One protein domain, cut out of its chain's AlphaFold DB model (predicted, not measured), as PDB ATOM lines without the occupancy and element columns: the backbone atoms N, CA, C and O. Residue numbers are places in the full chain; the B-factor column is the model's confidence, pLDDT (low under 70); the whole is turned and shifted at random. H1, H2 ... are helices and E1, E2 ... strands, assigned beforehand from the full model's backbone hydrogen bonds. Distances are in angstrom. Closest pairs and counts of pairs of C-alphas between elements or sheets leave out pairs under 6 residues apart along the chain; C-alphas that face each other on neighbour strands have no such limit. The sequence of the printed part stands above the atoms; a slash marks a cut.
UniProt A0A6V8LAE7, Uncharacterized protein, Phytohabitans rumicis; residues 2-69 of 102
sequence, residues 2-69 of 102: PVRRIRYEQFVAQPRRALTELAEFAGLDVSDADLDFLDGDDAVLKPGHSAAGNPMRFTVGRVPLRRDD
ATOM      1  N   PRO A   2     -40.334   2.196 -47.999       91.12
ATOM      2  CA  PRO A   2     -39.307   2.851 -48.801       91.12
ATOM      3  C   PRO A   2     -37.925   2.302 -48.419       91.12
ATOM      4  O   PRO A   2     -37.665   2.010 -47.254       91.12
ATOM      5  N   VAL A   3     -37.041   2.142 -49.405       95.25
ATOM      6  CA  VAL A   3     -35.663   1.668 -49.209       95.25
ATOM      7  C   VAL A   3     -34.679   2.636 -49.860       95.25
ATOM      8  O   VAL A   3     -34.922   3.118 -50.966       95.25
ATOM      9  N   ARG A   4     -33.545   2.893 -49.198       94.19
ATOM     10  CA  ARG A   4     -32.433   3.695 -49.726       94.19
ATOM     11  C   ARG A   4     -31.170   2.848 -49.741       94.19
ATOM     12  O   ARG A   4     -30.746   2.325 -48.715       94.19
ATOM     13  N   ARG A   5     -30.556   2.711 -50.916       94.06
ATOM     14  CA  ARG A   5     -29.270   2.020 -51.065       94.06
ATOM     15  C   ARG A   5     -28.128   3.009 -50.846       94.06
ATOM     16  O   ARG A   5     -28.065   4.014 -51.547       94.06
ATOM     17  N   ILE A   6     -27.192   2.661 -49.968       95.00
ATOM     18  CA  ILE A   6     -25.935   3.390 -49.755       95.00
ATOM     19  C   ILE A   6     -24.777   2.519 -50.243       95.00
ATOM     20  O   ILE A   6     -24.753   1.313 -49.994       95.00
ATOM     21  N   ARG A   7     -23.825   3.119 -50.966       94.12
ATOM     22  CA  ARG A   7     -22.573   2.450 -51.340       94.12
ATOM     23  C   ARG A   7     -21.524   2.737 -50.278       94.12
ATOM     24  O   ARG A   7     -21.286   3.901 -49.960       94.12
ATOM     25  N   TYR A   8     -20.891   1.687 -49.767       94.25
ATOM     26  CA  TYR A   8     -19.850   1.781 -48.743       94.25
ATOM     27  C   TYR A   8     -18.748   2.777 -49.134       94.25
ATOM     28  O   TYR A   8     -18.350   3.617 -48.339       94.25
ATOM     29  N   GLU A   9     -18.318   2.748 -50.392       93.69
ATOM     30  CA  GLU A   9     -17.250   3.595 -50.915       93.69
ATOM     31  C   GLU A   9     -17.625   5.078 -50.940       93.69
ATOM     32  O   GLU A   9     -16.761   5.931 -50.771       93.69
ATOM     33  N   GLN A  10     -18.905   5.386 -51.168       92.50
ATOM     34  CA  GLN A  10     -19.405   6.761 -51.144       92.50
ATOM     35  C   GLN A  10     -19.581   7.247 -49.708       92.50
ATOM     36  O   GLN A  10     -19.228   8.382 -49.408       92.50
ATOM     37  N   PHE A  11     -20.076   6.373 -48.828       95.06
ATOM     38  CA  PHE A  11     -20.202   6.666 -47.406       95.06
ATOM     39  C   PHE A  11     -18.845   7.007 -46.792       95.06
ATOM     40  O   PHE A  11     -18.696   8.068 -46.206       95.06
ATOM     41  N   VAL A  12     -17.838   6.155 -46.984       95.19
ATOM     42  CA  VAL A  12     -16.513   6.382 -46.397       95.19
ATOM     43  C   VAL A  12     -15.821   7.615 -46.989       95.19
ATOM     44  O   VAL A  12     -15.079   8.280 -46.285       95.19
ATOM     45  N   ALA A  13     -16.078   7.958 -48.256       93.88
ATOM     46  CA  ALA A  13     -15.489   9.146 -48.875       93.88
ATOM     47  C   ALA A  13     -16.111  10.470 -48.394       93.88
ATOM     48  O   ALA A  13     -15.446  11.501 -48.439       93.88
ATOM     49  N   GLN A  14     -17.397  10.473 -48.022       94.19
ATOM     50  CA  GLN A  14     -18.129  11.669 -47.582       94.19
ATOM     51  C   GLN A  14     -19.141  11.305 -46.474       94.19
ATOM     52  O   GLN A  14     -20.354  11.368 -46.708       94.19
ATOM     53  N   PRO A  15     -18.680  10.916 -45.269       94.88
ATOM     54  CA  PRO A  15     -19.539  10.308 -44.251       94.88
ATOM     55  C   PRO A  15     -20.608  11.261 -43.721       94.88
ATOM     56  O   PRO A  15     -21.769  10.862 -43.638       94.88
ATOM     57  N   ARG A  16     -20.259  12.530 -43.442       94.81
ATOM     58  CA  ARG A  16     -21.233  13.534 -42.969       94.81
ATOM     59  C   ARG A  16     -22.371  13.703 -43.971       94.81
ATOM     60  O   ARG A  16     -23.522  13.470 -43.630       94.81
ATOM     61  N   ARG A  17     -22.035  13.972 -45.237       93.88
ATOM     62  CA  ARG A  17     -23.017  14.102 -46.323       93.88
ATOM     63  C   ARG A  17     -23.913  12.867 -46.439       93.88
ATOM     64  O   ARG A  17     -25.126  13.000 -46.552       93.88
ATOM     65  N   ALA A  18     -23.325  11.670 -46.426       94.88
ATOM     66  CA  ALA A  18     -24.082  10.432 -46.571       94.88
ATOM     67  C   ALA A  18     -25.069  10.204 -45.411       94.88
ATOM     68  O   ALA A  18     -26.155   9.675 -45.642       94.88
ATOM     69  N   LEU A  19     -24.711  10.603 -44.183       95.06
ATOM     70  CA  LEU A  19     -25.611  10.535 -43.029       95.06
ATOM     71  C   LEU A  19     -26.703  11.602 -43.068       95.06
ATOM     72  O   LEU A  19     -27.843  11.266 -42.762       95.06
ATOM     73  N   THR A  20     -26.400  12.830 -43.495       95.19
ATOM     74  CA  THR A  20     -27.414  13.877 -43.694       95.19
ATOM     75  C   THR A  20     -28.466  13.431 -44.712       95.19
ATOM     76  O   THR A  20     -29.652  13.415 -44.402       95.19
ATOM     77  N   GLU A  21     -28.047  12.935 -45.884       94.94
ATOM     78  CA  GLU A  21     -28.975  12.422 -46.908       94.94
ATOM     79  C   GLU A  21     -29.807  11.221 -46.404       94.94
ATOM     80  O   GLU A  21     -30.947  11.011 -46.830       94.94
ATOM     81  N   LEU A  22     -29.241  10.391 -45.518       95.81
ATOM     82  CA  LEU A  22     -29.954   9.266 -44.912       95.81
ATOM     83  C   LEU A  22     -30.971   9.731 -43.860       95.81
ATOM     84  O   LEU A  22     -32.063   9.168 -43.797       95.81
ATOM     85  N   ALA A  23     -30.623  10.737 -43.059       96.00
ATOM     86  CA  ALA A  23     -31.516  11.345 -42.082       96.00
ATOM     87  C   ALA A  23     -32.726  11.986 -42.768       96.00
ATOM     88  O   ALA A  23     -33.860  11.661 -42.420       96.00
ATOM     89  N   GLU A  24     -32.494  12.767 -43.826       95.50
ATOM     90  CA  GLU A  24     -33.552  13.342 -44.664       95.50
ATOM     91  C   GLU A  24     -34.479  12.255 -45.224       95.50
ATOM     92  O   GLU A  24     -35.703  12.355 -45.133       95.50
ATOM     93  N   PHE A  25     -33.909  11.169 -45.758       96.06
ATOM     94  CA  PHE A  25     -34.690  10.032 -46.246       96.06
ATOM     95  C   PHE A  25     -35.526   9.366 -45.139       96.06
ATOM     96  O   PHE A  25     -36.622   8.874 -45.408       96.06
ATOM     97  N   ALA A  26     -35.018   9.340 -43.906       95.94
ATOM     98  CA  ALA A  26     -35.717   8.813 -42.740       95.94
ATOM     99  C   ALA A  26     -36.732   9.802 -42.130       95.94
ATOM    100  O   ALA A  26     -37.439   9.427 -41.195       95.94
ATOM    101  N   GLY A  27     -36.825  11.034 -42.646       96.19
ATOM    102  CA  GLY A  27     -37.662  12.093 -42.077       96.19
ATOM    103  C   GLY A  27     -37.141  12.629 -40.741       96.19
ATOM    104  O   GLY A  27     -37.932  13.092 -39.923       96.19
ATOM    105  N   LEU A  28     -35.833  12.516 -40.501       96.69
ATOM    106  CA  LEU A  28     -35.157  13.030 -39.315       96.69
ATOM    107  C   LEU A  28     -34.506  14.376 -39.634       96.69
ATOM    108  O   LEU A  28     -33.822  14.510 -40.647       96.69
ATOM    109  N   ASP A  29     -34.694  15.340 -38.739       93.38
ATOM    110  CA  ASP A  29     -33.958  16.600 -38.753       93.38
ATOM    111  C   ASP A  29     -32.666  16.409 -37.951       93.38
ATOM    112  O   ASP A  29     -32.712  16.088 -36.761       93.38
ATOM    113  N   VAL A  30     -31.522  16.495 -38.627       94.75
ATOM    114  CA  VAL A  30     -30.193  16.246 -38.059       94.75
ATOM    115  C   VAL A  30     -29.357  17.490 -38.282       94.75
ATOM    116  O   VAL A  30     -29.121  17.898 -39.419       94.75
ATOM    117  N   SER A  31     -28.897  18.083 -37.187       93.56
ATOM    118  CA  SER A  31     -27.999  19.229 -37.217       93.56
ATOM    119  C   SER A  31     -26.548  18.791 -37.427       93.56
ATOM    120  O   SER A  31     -26.189  17.630 -37.217       93.56
ATOM    121  N   ASP A  32     -25.673  19.736 -37.776       89.69
ATOM    122  CA  ASP A  32     -24.237  19.451 -37.842       89.69
ATOM    123  C   ASP A  32     -23.690  18.940 -36.501       89.69
ATOM    124  O   ASP A  32     -22.849  18.042 -36.515       89.69
ATOM    125  N   ALA A  33     -24.211  19.430 -35.371       93.56
ATOM    126  CA  ALA A  33     -23.786  19.024 -34.030       93.56
ATOM    127  C   ALA A  33     -24.119  17.554 -33.717       93.56
ATOM    128  O   ALA A  33     -23.369  16.862 -33.027       93.56
ATOM    129  N   ASP A  34     -25.215  17.030 -34.270       94.31
ATOM    130  CA  ASP A  34     -25.584  15.617 -34.122       94.31
ATOM    131  C   ASP A  34     -24.581  14.682 -34.822       94.31
ATOM    132  O   ASP A  34     -24.468  13.499 -34.484       94.31
ATOM    133  N   LEU A  35     -23.812  15.217 -35.776       95.50
ATOM    134  CA  LEU A  35     -22.773  14.513 -36.520       95.50
ATOM    135  C   LEU A  35     -21.357  14.776 -35.981       95.50
ATOM    136  O   LEU A  35     -20.390  14.347 -36.606       95.50
ATOM    137  N   ASP A  36     -21.197  15.414 -34.817       95.19
ATOM    138  CA  ASP A  36     -19.882  15.740 -34.229       95.19
ATOM    139  C   ASP A  36     -19.049  14.524 -33.822       95.19
ATOM    140  O   ASP A  36     -17.845  14.628 -33.594       95.19
ATOM    141  N   PHE A  37     -19.659  13.340 -33.777       95.00
ATOM    142  CA  PHE A  37     -18.905  12.100 -33.646       95.00
ATOM    143  C   PHE A  37     -18.067  11.785 -34.897       95.00
ATOM    144  O   PHE A  37     -17.194  10.928 -34.820       95.00
ATOM    145  N   LEU A  38     -18.317  12.431 -36.040       96.00
ATOM    146  CA  LEU A  38     -17.468  12.347 -37.226       96.00
ATOM    147  C   LEU A  38     -16.365  13.409 -37.150       96.00
ATOM    148  O   LEU A  38     -16.633  14.602 -37.272       96.00
ATOM    149  N   ASP A  39     -15.124  12.968 -36.994       92.31
ATOM    150  CA  ASP A  39     -13.928  13.803 -36.873       92.31
ATOM    151  C   ASP A  39     -13.019  13.545 -38.082       92.31
ATOM    152  O   ASP A  39     -12.228  12.604 -38.097       92.31
ATOM    153  N   GLY A  40     -13.194  14.331 -39.149       88.19
ATOM    154  CA  GLY A  40     -12.493  14.116 -40.418       88.19
ATOM    155  C   GLY A  40     -12.810  12.748 -41.037       88.19
ATOM    156  O   GLY A  40     -13.967  12.458 -41.347       88.19
ATOM    157  N   ASP A  41     -11.774  11.922 -41.203       90.19
ATOM    158  CA  ASP A  41     -11.865  10.544 -41.708       90.19
ATOM    159  C   ASP A  41     -12.066   9.517 -40.579       90.19
ATOM    160  O   ASP A  41     -11.896   8.318 -40.787       90.19
ATOM    161  N   ASP A  42     -12.415   9.952 -39.371       94.88
ATOM    162  CA  ASP A  42     -12.645   9.088 -38.221       94.88
ATOM    163  C   ASP A  42     -14.066   9.241 -37.658       94.88
ATOM    164  O   ASP A  42     -14.710  10.282 -37.762       94.88
ATOM    165  N   ALA A  43     -14.551   8.193 -36.995       95.69
ATOM    166  CA  ALA A  43     -15.742   8.224 -36.157       95.69
ATOM    167  C   ALA A  43     -15.359   7.966 -34.694       95.69
ATOM    168  O   ALA A  43     -14.754   6.945 -34.374       95.69
ATOM    169  N   VAL A  44     -15.727   8.863 -33.784       96.12
ATOM    170  CA  VAL A  44     -15.513   8.727 -32.340       96.12
ATOM    171  C   VAL A  44     -16.746   8.086 -31.710       96.12
ATOM    172  O   VAL A  44     -17.743   8.743 -31.410       96.12
ATOM    173  N   LEU A  45     -16.684   6.772 -31.513       93.44
ATOM    174  CA  LEU A  45     -17.804   5.992 -30.999       93.44
ATOM    175  C   LEU A  45     -17.842   6.001 -29.470       93.44
ATOM    176  O   LEU A  45     -16.834   5.793 -28.791       93.44
ATOM    177  N   LYS A  46     -19.042   6.199 -28.926       91.00
ATOM    178  CA  LYS A  46     -19.329   6.054 -27.495       91.00
ATOM    179  C   LYS A  46     -19.662   4.589 -27.167       91.00
ATOM    180  O   LYS A  46     -20.037   3.842 -28.072       91.00
ATOM    181  N   PRO A  47     -19.562   4.170 -25.893       89.56
ATOM    182  CA  PRO A  47     -19.990   2.839 -25.472       89.56
ATOM    183  C   PRO A  47     -21.422   2.530 -25.920       89.56
ATOM    184  O   PRO A  47     -22.349   3.279 -25.619       89.56
ATOM    185  N   GLY A  48     -21.598   1.422 -26.639       83.75
ATOM    186  CA  GLY A  48     -22.912   0.890 -26.993       83.75
ATOM    187  C   GLY A  48     -23.359  -0.183 -26.001       83.75
ATOM    188  O   GLY A  48     -22.555  -0.997 -25.558       83.75
ATOM    189  N   HIS A  49     -24.655  -0.249 -25.698       84.50
ATOM    190  CA  HIS A  49     -25.242  -1.282 -24.828       84.50
ATOM    191  C   HIS A  49     -25.559  -2.588 -25.579       84.50
ATOM    192  O   HIS A  49     -26.592  -3.220 -25.360       84.50
ATOM    193  N   SER A  50     -24.692  -2.986 -26.511       79.31
ATOM    194  CA  SER A  50     -24.818  -4.283 -27.177       79.31
ATOM    195  C   SER A  50     -24.317  -5.388 -26.242       79.31
ATOM    196  O   SER A  50     -23.347  -5.177 -25.523       79.31
ATOM    197  N   ALA A  51     -24.961  -6.558 -26.238       80.00
ATOM    198  CA  ALA A  51     -24.583  -7.693 -25.380       80.00
ATOM    199  C   ALA A  51     -23.870  -8.827 -26.143       80.00
ATOM    200  O   ALA A  51     -23.267  -9.704 -25.532       80.00
ATOM    201  N   ALA A  52     -23.946  -8.828 -27.477       82.00
ATOM    202  CA  ALA A  52     -23.363  -9.847 -28.346       82.00
ATOM    203  C   ALA A  52     -23.188  -9.306 -29.775       82.00
ATOM    204  O   ALA A  52     -23.918  -8.414 -30.212       82.00
ATOM    205  N   GLY A  53     -22.253  -9.881 -30.532       82.00
ATOM    206  CA  GLY A  53     -22.081  -9.607 -31.957       82.00
ATOM    207  C   GLY A  53     -20.619  -9.575 -32.387       82.00
ATOM    208  O   GLY A  53     -19.740 -10.037 -31.666       82.00
ATOM    209  N   ASN A  54     -20.365  -9.039 -33.584       84.00
ATOM    210  CA  ASN A  54     -19.004  -8.816 -34.083       84.00
ATOM    211  C   ASN A  54     -18.197  -8.038 -33.022       84.00
ATOM    212  O   ASN A  54     -18.700  -6.997 -32.602       84.00
ATOM    213  N   PRO A  55     -16.985  -8.478 -32.618       85.25
ATOM    214  CA  PRO A  55     -16.147  -7.771 -31.644       85.25
ATOM    215  C   PRO A  55     -16.015  -6.263 -31.900       85.25
ATOM    216  O   PRO A  55     -16.009  -5.472 -30.963       85.25
ATOM    217  N   MET A  56     -16.022  -5.851 -33.171       85.19
ATOM    218  CA  MET A  56     -16.003  -4.445 -33.583       85.19
ATOM    219  C   MET A  56     -17.192  -3.619 -33.052       85.19
ATOM    220  O   MET A  56     -17.090  -2.406 -32.921       85.19
ATOM    221  N   ARG A  57     -18.328  -4.249 -32.720       83.56
ATOM    222  CA  ARG A  57     -19.504  -3.584 -32.128       83.56
ATOM    223  C   ARG A  57     -19.258  -3.081 -30.708       83.56
ATOM    224  O   ARG A  57     -20.031  -2.256 -30.234       83.56
ATOM    225  N   PHE A  58     -18.221  -3.584 -30.044       86.94
ATOM    226  CA  PHE A  58     -17.812  -3.149 -28.711       86.94
ATOM    227  C   PHE A  58     -16.639  -2.161 -28.759       86.94
ATOM    228  O   PHE A  58     -16.136  -1.767 -27.710       86.94
ATOM    229  N   THR A  59     -16.190  -1.759 -29.957       89.38
ATOM    230  CA  THR A  59     -15.150  -0.741 -30.112       89.38
ATOM    231  C   THR A  59     -15.656   0.600 -29.590       89.38
ATOM    232  O   THR A  59     -16.702   1.090 -30.010       89.38
ATOM    233  N   VAL A  60     -14.879   1.200 -28.690       92.75
ATOM    234  CA  VAL A  60     -15.111   2.538 -28.137       92.75
ATOM    235  C   VAL A  60     -13.927   3.421 -28.502       92.75
ATOM    236  O   VAL A  60     -12.782   2.972 -28.477       92.75
ATOM    237  N   GLY A  61     -14.202   4.683 -28.818       93.44
ATOM    238  CA  GLY A  61     -13.201   5.654 -29.231       93.44
ATOM    239  C   GLY A  61     -13.106   5.784 -30.747       93.44
ATOM    240  O   GLY A  61     -14.087   5.593 -31.464       93.44
ATOM    241  N   ARG A  62     -11.927   6.183 -31.223       95.06
ATOM    242  CA  ARG A  62     -11.701   6.563 -32.617       95.06
ATOM    243  C   ARG A  62     -11.669   5.338 -33.536       95.06
ATOM    244  O   ARG A  62     -10.886   4.415 -33.321       95.06
ATOM    245  N   VAL A  63     -12.499   5.363 -34.573       94.12
ATOM    246  CA  VAL A  63     -12.586   4.345 -35.618       94.12
ATOM    247  C   VAL A  63     -12.308   4.997 -36.970       94.12
ATOM    248  O   VAL A  63     -13.116   5.816 -37.406       94.12
ATOM    249  N   PRO A  64     -11.229   4.610 -37.670       94.12
ATOM    250  CA  PRO A  64     -10.919   5.181 -38.971       94.12
ATOM    251  C   PRO A  64     -11.921   4.720 -40.027       94.12
ATOM    252  O   PRO A  64     -12.095   3.525 -40.289       94.12
ATOM    253  N   LEU A  65     -12.547   5.686 -40.685       94.31
ATOM    254  CA  LEU A  65     -13.358   5.513 -41.877       94.31
ATOM    255  C   LEU A  65     -12.428   5.533 -43.087       94.31
ATOM    256  O   LEU A  65     -12.247   6.534 -43.770       94.31
ATOM    257  N   ARG A  66     -11.831   4.376 -43.374       91.56
ATOM    258  CA  ARG A  66     -10.981   4.191 -44.551       91.56
ATOM    259  C   ARG A  66     -11.526   3.095 -45.439       91.56
ATOM    260  O   ARG A  66     -11.921   2.031 -44.970       91.56
ATOM    261  N   ARG A  67     -11.492   3.347 -46.746       92.19
ATOM    262  CA  ARG A  67     -11.875   2.365 -47.751       92.19
ATOM    263  C   ARG A  67     -10.930   1.163 -47.711       92.19
ATOM    264  O   ARG A  67      -9.719   1.318 -47.883       92.19
ATOM    265  N   ASP A  68     -11.496  -0.028 -47.547       90.94
ATOM    266  CA  ASP A  68     -10.758  -1.281 -47.686       90.94
ATOM    267  C   ASP A  68     -10.838  -1.827 -49.120       90.94
ATOM    268  O   ASP A  68     -11.787  -2.500 -49.521       90.94
ATOM    269  N   ASP A  69      -9.805  -1.517 -49.899       90.12
ATOM    270  CA  ASP A  69      -9.614  -2.016 -51.262       90.12
ATOM    271  C   ASP A  69      -8.458  -3.033 -51.356       90.12
ATOM    272  O   ASP A  69      -8.007  -3.344 -52.462       90.12
TER     273      ASP A  69
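What this domain is: This is residues 2 to 69 of the 102 residues of an uncharacterized protein of Phytohabitans rumicis (UniProt A0A6V8LAE7). Two parts stand loosely together: H1 and H2 making a corner, with short H3 near H2, and a small antiparallel sheet, E1 beside E2, with H4 on the loop joining its strands. Residues 51 to 56 stick out. The printed part has 68 residues with four named helices and two named strands, ordered H1, H2, H3, E1, H4, E2; under half, 33, are in these, class mixed. It is only just compact, close to loose: radius of gyration of the C-alphas 13.1 A, spans 30 by 29 by 25 A.

Where its parts are: H1 is residues 8 to 13, from C-alpha 8 at (-19.850, 1.781, -48.743). H2 is 15 to 25, 15.3 A; H3 32 to 35; E1 42 to 45; H4 55 to 58; E2 61 to 64, 10.0 A, ending at (-10.919, 5.181, -38.971).

How they stand to each other: H1 and H2 only just touch, with 3 pairs of C-alphas within 8 A, only at the corner; the closest, Phe 11 and Ala 18, are 5.5 A apart. H2 and H3 are close but not clearly touching; their closest C-alphas, Arg 16 and Leu 35, are 6.7 A apart. E1 and E2 are antiparallel at 150 degrees, with N 43 and O 63 within hydrogen-bond range, 2.8 A. H1 and H2 are apart from both strands. In H1 and H2 every O i to N i+4 pair is within hydrogen-bond range; H3 and H4 are too short for one.

The domain as a whole: The C-alphas farthest apart, Asp 29 and Asp 69, are 33.1 A apart. The printed part has no cut and no long link, and no printed residue is under 70 in pLDDT.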